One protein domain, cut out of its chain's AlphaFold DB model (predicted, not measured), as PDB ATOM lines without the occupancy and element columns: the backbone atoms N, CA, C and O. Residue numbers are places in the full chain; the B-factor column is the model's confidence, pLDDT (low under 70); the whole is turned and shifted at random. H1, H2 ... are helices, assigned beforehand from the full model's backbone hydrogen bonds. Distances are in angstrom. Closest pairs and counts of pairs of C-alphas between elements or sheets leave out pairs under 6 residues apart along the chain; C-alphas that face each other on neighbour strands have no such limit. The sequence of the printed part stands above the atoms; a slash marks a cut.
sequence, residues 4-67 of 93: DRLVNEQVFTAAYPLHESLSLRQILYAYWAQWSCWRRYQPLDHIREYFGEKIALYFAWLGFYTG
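This is residues 4 to 67 of the 93 residues of the protein "Anoctamin" of Neolamprologus brichardi (UniProt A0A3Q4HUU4). The longest helix, H4, folds back from H3 as a helical hairpin, H2 lies near H3 with H3 between it and H4, and from H2 a long arm without a named element, residues 9 to 21, leads away to the small helix H1, which touches no other helix. That arm, with H1 at its far end, makes much of the length. The printed part has 64 residues with four named helices, H1, H2, H3 and H4 in chain order, and no named strand; the class is all helix. It is only just loose, close to extended, with a radius of gyration of the C-alphas of 15.9 A, and its elongated outline spans 48 by 27 by 17 A.

Begin with H4, residues 53 to 67, and look back along the chain to H3, residues 44 to 51: the two touch and form a helical hairpin. Their closest C-alphas are those of Arg 48 and Ala 56, 5.0 A apart, and H4 touches H3 with residues 54 to 60 alone. Their lines stand at a steep tilt of 44 degrees, opposite ways. Next find H2, residues 22 to 31, which is close to H3 but not clearly touching; the closest C-alphas, those of Leu 28 and Ile 47, are 7.6 A apart. H2 and H3 run opposite ways at a tilt of 36 degrees, only just steep. H2 and H4 are apart. H1, residues 4 to 8, is apart from H2, H3 and H4. In H1, H2, H3 and H4 every O i to N i+4 pair is within hydrogen-bond range.

Find C-alpha 53 at (41.146, 102.500, 107.203); from there H4 runs 21.0 A to C-alpha 67 at (30.270, 116.097, 95.519). H3, from Leu 44 to Phe 51, measures 10.1 A from first to last C-alpha. H2 begins at C-alpha 22, at (26.869, 101.052, 122.280), and runs 14.5 A to Tyr 31. H1 begins at C-alpha 4, at (41.357, 80.725, 109.569), and ends 6.2 A away at Asn 8.

The two C-alphas farthest apart are those of Val 11 and Arg 39, at 48.1 A. The links from H1 to H2, 13 residues, and from H2 to H3, 12 residues, are long; the link from H3 to H4, one residue, is tight. The printed part has no cut. In this predicted model the mean pLDDT of the printed part is 74.3; look for values under 70 at residues 19 to 25, residues 28 to 42 and residue 44.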
ATOM      1  N   ASP A   4      41.960  80.925 110.899       81.50
ATOM      2  CA  ASP A   4      41.357  80.725 109.569       81.50
ATOM      3  C   ASP A   4      41.379  79.267 109.097       81.50
ATOM      4  O   ASP A   4      40.474  78.816 108.394       81.50
ATOM      5  N   ARG A   5      42.410  78.504 109.484       83.50
ATOM      6  CA  ARG A   5      42.518  77.088 109.120       83.50
ATOM      7  C   ARG A   5      41.509  76.248 109.897       83.50
ATOM      8  O   ARG A   5      40.888  75.367 109.326       83.50
ATOM      9  N   LEU A   6      41.304  76.579 111.170       83.94
ATOM     10  CA  LEU A   6      40.360  75.900 112.061       83.94
ATOM     11  C   LEU A   6      38.896  76.211 111.709       83.94
ATOM     12  O   LEU A   6      38.032  75.352 111.870       83.94
ATOM     13  N   VAL A   7      38.620  77.410 111.185       83.56
ATOM     14  CA  VAL A   7      37.305  77.751 110.615       83.56
ATOM     15  C   VAL A   7      37.067  76.995 109.299       83.56
ATOM     16  O   VAL A   7      35.997  76.426 109.101       83.56
ATOM     17  N   ASN A   8      38.072  76.919 108.417       84.31
ATOM     18  CA  ASN A   8      37.968  76.156 107.163       84.31
ATOM     19  C   ASN A   8      37.800  74.649 107.385       84.31
ATOM     20  O   ASN A   8      37.043  74.001 106.669       84.31
ATOM     21  N   GLU A   9      38.470  74.094 108.395       90.31
ATOM     22  CA  GLU A   9      38.354  72.684 108.785       90.31
ATOM     23  C   GLU A   9      37.022  72.371 109.512       90.31
ATOM     24  O   GLU A   9      36.843  71.253 109.986       90.31
ATOM     25  N   GLN A  10      36.078  73.326 109.604       82.56
ATOM     26  CA  GLN A  10      34.780  73.202 110.299       82.56
ATOM     27  C   GLN A  10      34.898  72.836 111.794       82.56
ATOM     28  O   GLN A  10      33.917  72.445 112.424       82.56
ATOM     29  N   VAL A  11      36.083  73.007 112.387       87.44
ATOM     30  CA  VAL A  11      36.311  72.830 113.830       87.44
ATOM     31  C   VAL A  11      35.712  74.009 114.605       87.44
ATOM     32  O   VAL A  11      35.163  73.826 115.690       87.44
ATOM     33  N   PHE A  12      35.763  75.213 114.026       82.88
ATOM     34  CA  PHE A  12      35.034  76.389 114.501       82.88
ATOM     35  C   PHE A  12      33.966  76.819 113.492       82.88
ATOM     36  O   PHE A  12      34.243  76.944 112.304       82.88
ATOM     37  N   THR A  13      32.753  77.109 113.974       82.81
ATOM     38  CA  THR A  13      31.629  77.546 113.128       82.81
ATOM     39  C   THR A  13      31.837  78.946 112.544       82.81
ATOM     40  O   THR A  13      31.491  79.186 111.393       82.81
ATOM     41  N   ALA A  14      32.385  79.881 113.325       77.44
ATOM     42  CA  ALA A  14      32.693  81.237 112.882       77.44
ATOM     43  C   ALA A  14      33.620  81.938 113.885       77.44
ATOM     44  O   ALA A  14      33.590  81.642 115.080       77.44
ATOM     45  N   ALA A  15      34.396  82.905 113.400       78.19
ATOM     46  CA  ALA A  15      35.167  83.828 114.220       78.19
ATOM     47  C   ALA A  15      34.814  85.257 113.797       78.19
ATOM     48  O   ALA A  15      34.984  85.626 112.637       78.19
ATOM     49  N   TYR A  16      34.304  86.051 114.731       77.62
ATOM     50  CA  TYR A  16      33.984  87.458 114.513       77.62
ATOM     51  C   TYR A  16      34.474  88.281 115.704       77.62
ATOM     52  O   TYR A  16      34.404  87.810 116.842       77.62
ATOM     53  N   PRO A  17      34.991  89.498 115.462       71.19
ATOM     54  CA  PRO A  17      35.397  90.380 116.543       71.19
ATOM     55  C   PRO A  17      34.179  90.761 117.389       71.19
ATOM     56  O   PRO A  17      33.107  91.061 116.857       71.19
ATOM     57  N   LEU A  18      34.348  90.760 118.714       77.12
ATOM     58  CA  LEU A  18      33.337  91.286 119.622       77.12
ATOM     59  C   LEU A  18      33.263  92.801 119.425       77.12
ATOM     60  O   LEU A  18      34.275  93.498 119.439       77.12
ATOM     61  N   HIS A  19      32.057  93.300 119.206       66.81
ATOM     62  CA  HIS A  19      31.833  94.707 118.935       66.81
ATOM     63  C   HIS A  19      31.769  95.498 120.251       66.81
ATOM     64  O   HIS A  19      30.923  95.213 121.097       66.81
ATOM     65  N   GLU A  20      32.666  96.470 120.431       66.94
ATOM     66  CA  GLU A  20      32.735  97.325 121.624       66.94
ATOM     67  C   GLU A  20      31.600  98.367 121.690       66.94
ATOM     68  O   GLU A  20      30.957  98.706 120.692       66.94
ATOM     69  N   SER A  21      31.367  98.819 122.924       57.53
ATOM     70  CA  SER A  21      30.226  99.553 123.498       57.53
ATOM     71  C   SER A  21      29.313 100.419 122.594       57.53
ATOM     72  O   SER A  21      29.721 101.210 121.745       57.53
ATOM     73  N   LEU A  22      28.005 100.333 122.891       63.53
ATOM     74  CA  LEU A  22      26.869 101.052 122.280       63.53
ATOM     75  C   LEU A  22      27.067 102.570 122.081       63.53
ATOM     76  O   LEU A  22      26.409 103.152 121.216       63.53
ATOM     77  N   SER A  23      27.945 103.202 122.863       68.19
ATOM     78  CA  SER A  23      28.192 104.647 122.872       68.19
ATOM     79  C   SER A  23      28.838 105.146 121.577       68.19
ATOM     80  O   SER A  23      28.353 106.116 120.992       68.19
ATOM     81  N   LEU A  24      29.872 104.465 121.068       67.06
ATOM     82  CA  LEU A  24      30.551 104.881 119.834       67.06
ATOM     83  C   LEU A  24      29.618 104.744 118.624       67.06
ATOM     84  O   LEU A  24      29.543 105.632 117.773       67.06
ATOM     85  N   ARG A  25      28.827 103.664 118.599       69.38
ATOM     86  CA  ARG A  25      27.814 103.424 117.567       69.38
ATOM     87  C   ARG A  25      26.762 104.530 117.545       69.38
ATOM     88  O   ARG A  25      26.393 104.997 116.473       69.38
ATOM     89  N   GLN A  26      26.281 104.958 118.712       70.94
ATOM     90  CA  GLN A  26      25.302 106.043 118.824       70.94
ATOM     91  C   GLN A  26      25.863 107.379 118.324       70.94
ATOM     92  O   GLN A  26      25.161 108.096 117.611       70.94
ATOM     93  N   ILE A  27      27.127 107.683 118.630       70.06
ATOM     94  CA  ILE A  27      27.806 108.895 118.149       70.06
ATOM     95  C   ILE A  27      27.962 108.855 116.624       70.06
ATOM     96  O   ILE A  27      27.625 109.834 115.954       70.06
ATOM     97  N   LEU A  28      28.394 107.719 116.060       69.88
ATOM     98  CA  LEU A  28      28.494 107.536 114.607       69.88
ATOM     99  C   LEU A  28      27.125 107.685 113.929       69.88
ATOM    100  O   LEU A  28      27.000 108.381 112.925       69.88
ATOM    101  N   TYR A  29      26.073 107.088 114.491       67.00
ATOM    102  CA  TYR A  29      24.723 107.234 113.948       67.00
ATOM    103  C   TYR A  29      24.227 108.681 113.993       67.00
ATOM    104  O   TYR A  29      23.639 109.150 113.020       67.00
ATOM    105  N   ALA A  30      24.473 109.393 115.094       65.81
ATOM    106  CA  ALA A  30      24.033 110.772 115.261       65.81
ATOM    107  C   ALA A  30      24.778 111.739 114.329       65.81
ATOM    108  O   ALA A  30      24.156 112.612 113.735       65.81
ATOM    109  N   TYR A  31      26.096 111.592 114.173       64.56
ATOM    110  CA  TYR A  31      26.898 112.553 113.409       64.56
ATOM    111  C   TYR A  31      27.075 112.199 111.934       64.56
ATOM    112  O   TYR A  31      27.216 113.106 111.116       64.56
ATOM    113  N   TRP A  32      27.073 110.914 111.580       64.19
ATOM    114  CA  TRP A  32      27.437 110.455 110.239       64.19
ATOM    115  C   TRP A  32      26.270 109.845 109.454       64.19
ATOM    116  O   TRP A  32      26.126 110.138 108.270       64.19
ATOM    117  N   ALA A  33      25.393 109.062 110.090       65.12
ATOM    118  CA  ALA A  33      24.286 108.382 109.398       65.12
ATOM    119  C   ALA A  33      23.027 109.253 109.194       65.12
ATOM    120  O   ALA A  33      22.017 108.774 108.677       65.12
ATOM    121  N   GLN A  34      23.056 110.526 109.600       65.19
ATOM    122  CA  GLN A  34      21.934 111.443 109.414       65.19
ATOM    123  C   GLN A  34      22.001 112.153 108.060       65.19
ATOM    124  O   GLN A  34      23.006 112.765 107.702       65.19
ATOM    125  N   TRP A  35      20.873 112.157 107.346       55.59
ATOM    126  CA  TRP A  35      20.698 112.832 106.051       55.59
ATOM    127  C   TRP A  35      21.047 114.333 106.105       55.59
ATOM    128  O   TRP A  35      21.552 114.910 105.146       55.59
ATOM    129  N   SER A  36      20.860 114.954 107.271       58.19
ATOM    130  CA  SER A  36      21.195 116.349 107.583       58.19
ATOM    131  C   SER A  36      22.701 116.656 107.533       58.19
ATOM    132  O   SER A  36      23.086 117.814 107.359       58.19
ATOM    133  N   CYS A  37      23.558 115.642 107.685       59.25
ATOM    134  CA  CYS A  37      25.011 115.786 107.776       59.25
ATOM    135  C   CYS A  37      25.738 115.625 106.432       59.25
ATOM    136  O   CYS A  37      26.948 115.817 106.394       59.25
ATOM    137  N   TRP A  38      25.021 115.391 105.325       61.38
ATOM    138  CA  TRP A  38      25.556 115.337 103.947       61.38
ATOM    139  C   TRP A  38      26.496 116.506 103.596       61.38
ATOM    140  O   TRP A  38      27.390 116.369 102.769       61.38
ATOM    141  N   ARG A  39      26.268 117.681 104.204       55.66
ATOM    142  CA  ARG A  39      26.996 118.932 103.922       55.66
ATOM    143  C   ARG A  39      28.114 119.213 104.922       55.66
ATOM    144  O   ARG A  39      28.872 120.156 104.717       55.66
ATOM    145  N   ARG A  40      28.164 118.475 106.034       61.25
ATOM    146  CA  ARG A  40      29.212 118.619 107.047       61.25
ATOM    147  C   ARG A  40      30.404 117.754 106.669       61.25
ATOM    148  O   ARG A  40      30.260 116.733 106.005       61.25
ATOM    149  N   TYR A  41      31.579 118.177 107.125       61.59
ATOM    150  CA  TYR A  41      32.797 117.393 106.986       61.59
ATOM    151  C   TYR A  41      32.587 116.021 107.637       61.59
ATOM    152  O   TYR A  41      32.162 115.933 108.791       61.59
ATOM    153  N   GLN A  42      32.822 114.959 106.870       66.12
ATOM    154  CA  GLN A  42      32.605 113.590 107.318       66.12
ATOM    155  C   GLN A  42      33.638 113.271 108.423       66.12
ATOM    156  O   GLN A  42      34.828 113.484 108.185       66.12
ATOM    157  N   PRO A  43      33.242 112.796 109.624       70.00
ATOM    158  CA  PRO A  43      34.178 112.462 110.702       70.00
ATOM    159  C   PRO A  43      34.910 111.145 110.394       70.00
ATOM    160  O   PRO A  43      34.650 110.100 110.993       70.00
ATOM    161  N   LEU A  44      35.812 111.194 109.411       69.06
ATOM    162  CA  LEU A  44      36.555 110.048 108.886       69.06
ATOM    163  C   LEU A  44      37.450 109.399 109.942       69.06
ATOM    164  O   LEU A  44      37.601 108.182 109.925       69.06
ATOM    165  N   ASP A  45      37.969 110.177 110.892       73.06
ATOM    166  CA  ASP A  45      38.818 109.660 111.968       73.06
ATOM    167  C   ASP A  45      38.074 108.675 112.876       73.06
ATOM    168  O   ASP A  45      38.597 107.606 113.176       73.06
ATOM    169  N   HIS A  46      36.822 108.971 113.237       71.19
ATOM    170  CA  HIS A  46      36.017 108.086 114.091       71.19
ATOM    171  C   HIS A  46      35.567 106.823 113.342       71.19
ATOM    172  O   HIS A  46      35.459 105.744 113.920       71.19
ATOM    173  N   ILE A  47      35.323 106.939 112.034       72.50
ATOM    174  CA  ILE A  47      34.990 105.795 111.174       72.50
ATOM    175  C   ILE A  47      36.223 104.906 110.993       72.50
ATOM    176  O   ILE A  47      36.105 103.684 111.032       72.50
ATOM    177  N   ARG A  48      37.407 105.510 110.836       76.75
ATOM    178  CA  ARG A  48      38.690 104.809 110.726       76.75
ATOM    179  C   ARG A  48      39.000 104.007 111.981       76.75
ATOM    180  O   ARG A  48      39.424 102.864 111.869       76.75
ATOM    181  N   GLU A  49      38.766 104.586 113.151       77.00
ATOM    182  CA  GLU A  49      39.047 103.939 114.435       77.00
ATOM    183  C   GLU A  49      38.094 102.763 114.726       77.00
ATOM    184  O   GLU A  49      38.487 101.791 115.361       77.00
ATOM    185  N   TYR A  50      36.868 102.800 114.190       74.06
ATOM    186  CA  TYR A  50      35.848 101.773 114.424       74.06
ATOM    187  C   TYR A  50      35.749 100.689 113.340       74.06
ATOM    188  O   TYR A  50      35.597  99.508 113.647       74.06
ATOM    189  N   PHE A  51      35.816 101.076 112.065       74.38
ATOM    190  CA  PHE A  51      35.691 100.173 110.914       74.38
ATOM    191  C   PHE A  51      37.034  99.876 110.232       74.38
ATOM    192  O   PHE A  51      37.118  98.990 109.379       74.38
ATOM    193  N   GLY A  52      38.096 100.596 110.588       80.44
ATOM    194  CA  GLY A  52      39.398 100.495 109.941       80.44
ATOM    195  C   GLY A  52      39.540 101.397 108.713       80.44
ATOM    196  O   GLY A  52      38.580 101.954 108.169       80.44
ATOM    197  N   GLU A  53      40.780 101.529 108.243       80.81
ATOM    198  CA  GLU A  53      41.146 102.500 107.203       80.81
ATOM    199  C   GLU A  53      40.500 102.211 105.843       80.81
ATOM    200  O   GLU A  53      40.093 103.139 105.148       80.81
ATOM    201  N   LYS A  54      40.330 100.932 105.478       82.19
ATOM    202  CA  LYS A  54      39.732 100.541 104.187       82.19
ATOM    203  C   LYS A  54      38.299 101.056 104.029       82.19
ATOM    204  O   LYS A  54      37.943 101.573 102.974       82.19
ATOM    205  N   ILE A  55      37.487 100.909 105.073       83.94
ATOM    206  CA  ILE A  55      36.074 101.305 105.051       83.94
ATOM    207  C   ILE A  55      35.957 102.831 105.136       83.94
ATOM    208  O   ILE A  55      35.180 103.427 104.391       83.94
ATOM    209  N   ALA A  56      36.772 103.479 105.972       81.62
ATOM    210  CA  ALA A  56      36.808 104.938 106.057       81.62
ATOM    211  C   ALA A  56      37.168 105.589 104.709       81.62
ATOM    212  O   ALA A  56      36.507 106.534 104.279       81.62
ATOM    213  N   LEU A  57      38.161 105.042 104.001       81.81
ATOM    214  CA  LEU A  57      38.610 105.564 102.711       81.81
ATOM    215  C   LEU A  57      37.577 105.338 101.595       81.81
ATOM    216  O   LEU A  57      37.386 106.217 100.755       81.81
ATOM    217  N   TYR A  58      36.851 104.215 101.626       85.88
ATOM    218  CA  TYR A  58      35.714 103.976 100.731       85.88
ATOM    219  C   TYR A  58      34.644 105.070 100.868       85.88
ATOM    220  O   TYR A  58      34.223 105.658  99.870       85.88
ATOM    221  N   PHE A  59      34.236 105.389 102.099       81.06
ATOM    222  CA  PHE A  59      33.222 106.417 102.335       81.06
ATOM    223  C   PHE A  59      33.712 107.832 102.017       81.06
ATOM    224  O   PHE A  59      32.938 108.617 101.465       81.06
ATOM    225  N   ALA A  60      34.988 108.135 102.283       83.06
ATOM    226  CA  ALA A  60      35.605 109.400 101.886       83.06
ATOM    227  C   ALA A  60      35.554 109.600 100.363       83.06
ATOM    228  O   ALA A  60      35.153 110.658  99.874       83.06
ATOM    229  N   TRP A  61      35.919 108.561  99.605       83.00
ATOM    230  CA  TRP A  61      35.904 108.600  98.145       83.00
ATOM    231  C   TRP A  61      34.484 108.722  97.586       83.00
ATOM    232  O   TRP A  61      34.246 109.510  96.671       83.00
ATOM    233  N   LEU A  62      33.524 108.007  98.175       85.69
ATOM    234  CA  LEU A  62      32.117 108.096  97.792       85.69
ATOM    235  C   LEU A  62      31.563 109.516  97.985       85.69
ATOM    236  O   LEU A  62      30.912 110.038  97.083       85.69
ATOM    237  N   GLY A  63      31.846 110.151  99.128       82.88
ATOM    238  CA  GLY A  63      31.429 111.531  99.408       82.88
ATOM    239  C   GLY A  63      32.063 112.552  98.459       82.88
ATOM    240  O   GLY A  63      31.398 113.476  97.992       82.88
ATOM    241  N   PHE A  64      33.337 112.364  98.114       82.44
ATOM    242  CA  PHE A  64      34.003 113.187  97.105       82.44
ATOM    243  C   PHE A  64      33.342 113.035  95.728       82.44
ATOM    244  O   PHE A  64      33.032 114.030  95.074       82.44
ATOM    245  N   TYR A  65      33.072 111.799  95.305       85.31
ATOM    246  CA  TYR A  65      32.458 111.504  94.012       85.31
ATOM    247  C   TYR A  65      31.040 112.084  93.883       85.31
ATOM    248  O   TYR A  65      30.716 112.714  92.874       85.31
ATOM    249  N   THR A  66      30.205 111.948  94.917       85.50
ATOM    250  CA  THR A  66      28.867 112.565  94.935       85.50
ATOM    251  C   THR A  66      28.935 114.095  94.949       85.50
ATOM    252  O   THR A  66      28.104 114.748  94.315       85.50
ATOM    253  N   GLY A  67      29.967 114.668  95.577       85.06
ATOM    254  CA  GLY A  67      30.270 116.097  95.519       85.06
ATOM    255  C   GLY A  67      30.512 116.619  94.097       85.06
ATOM    256  O   GLY A  67      30.034 117.700  93.763       85.06
TER     257      GLY A  67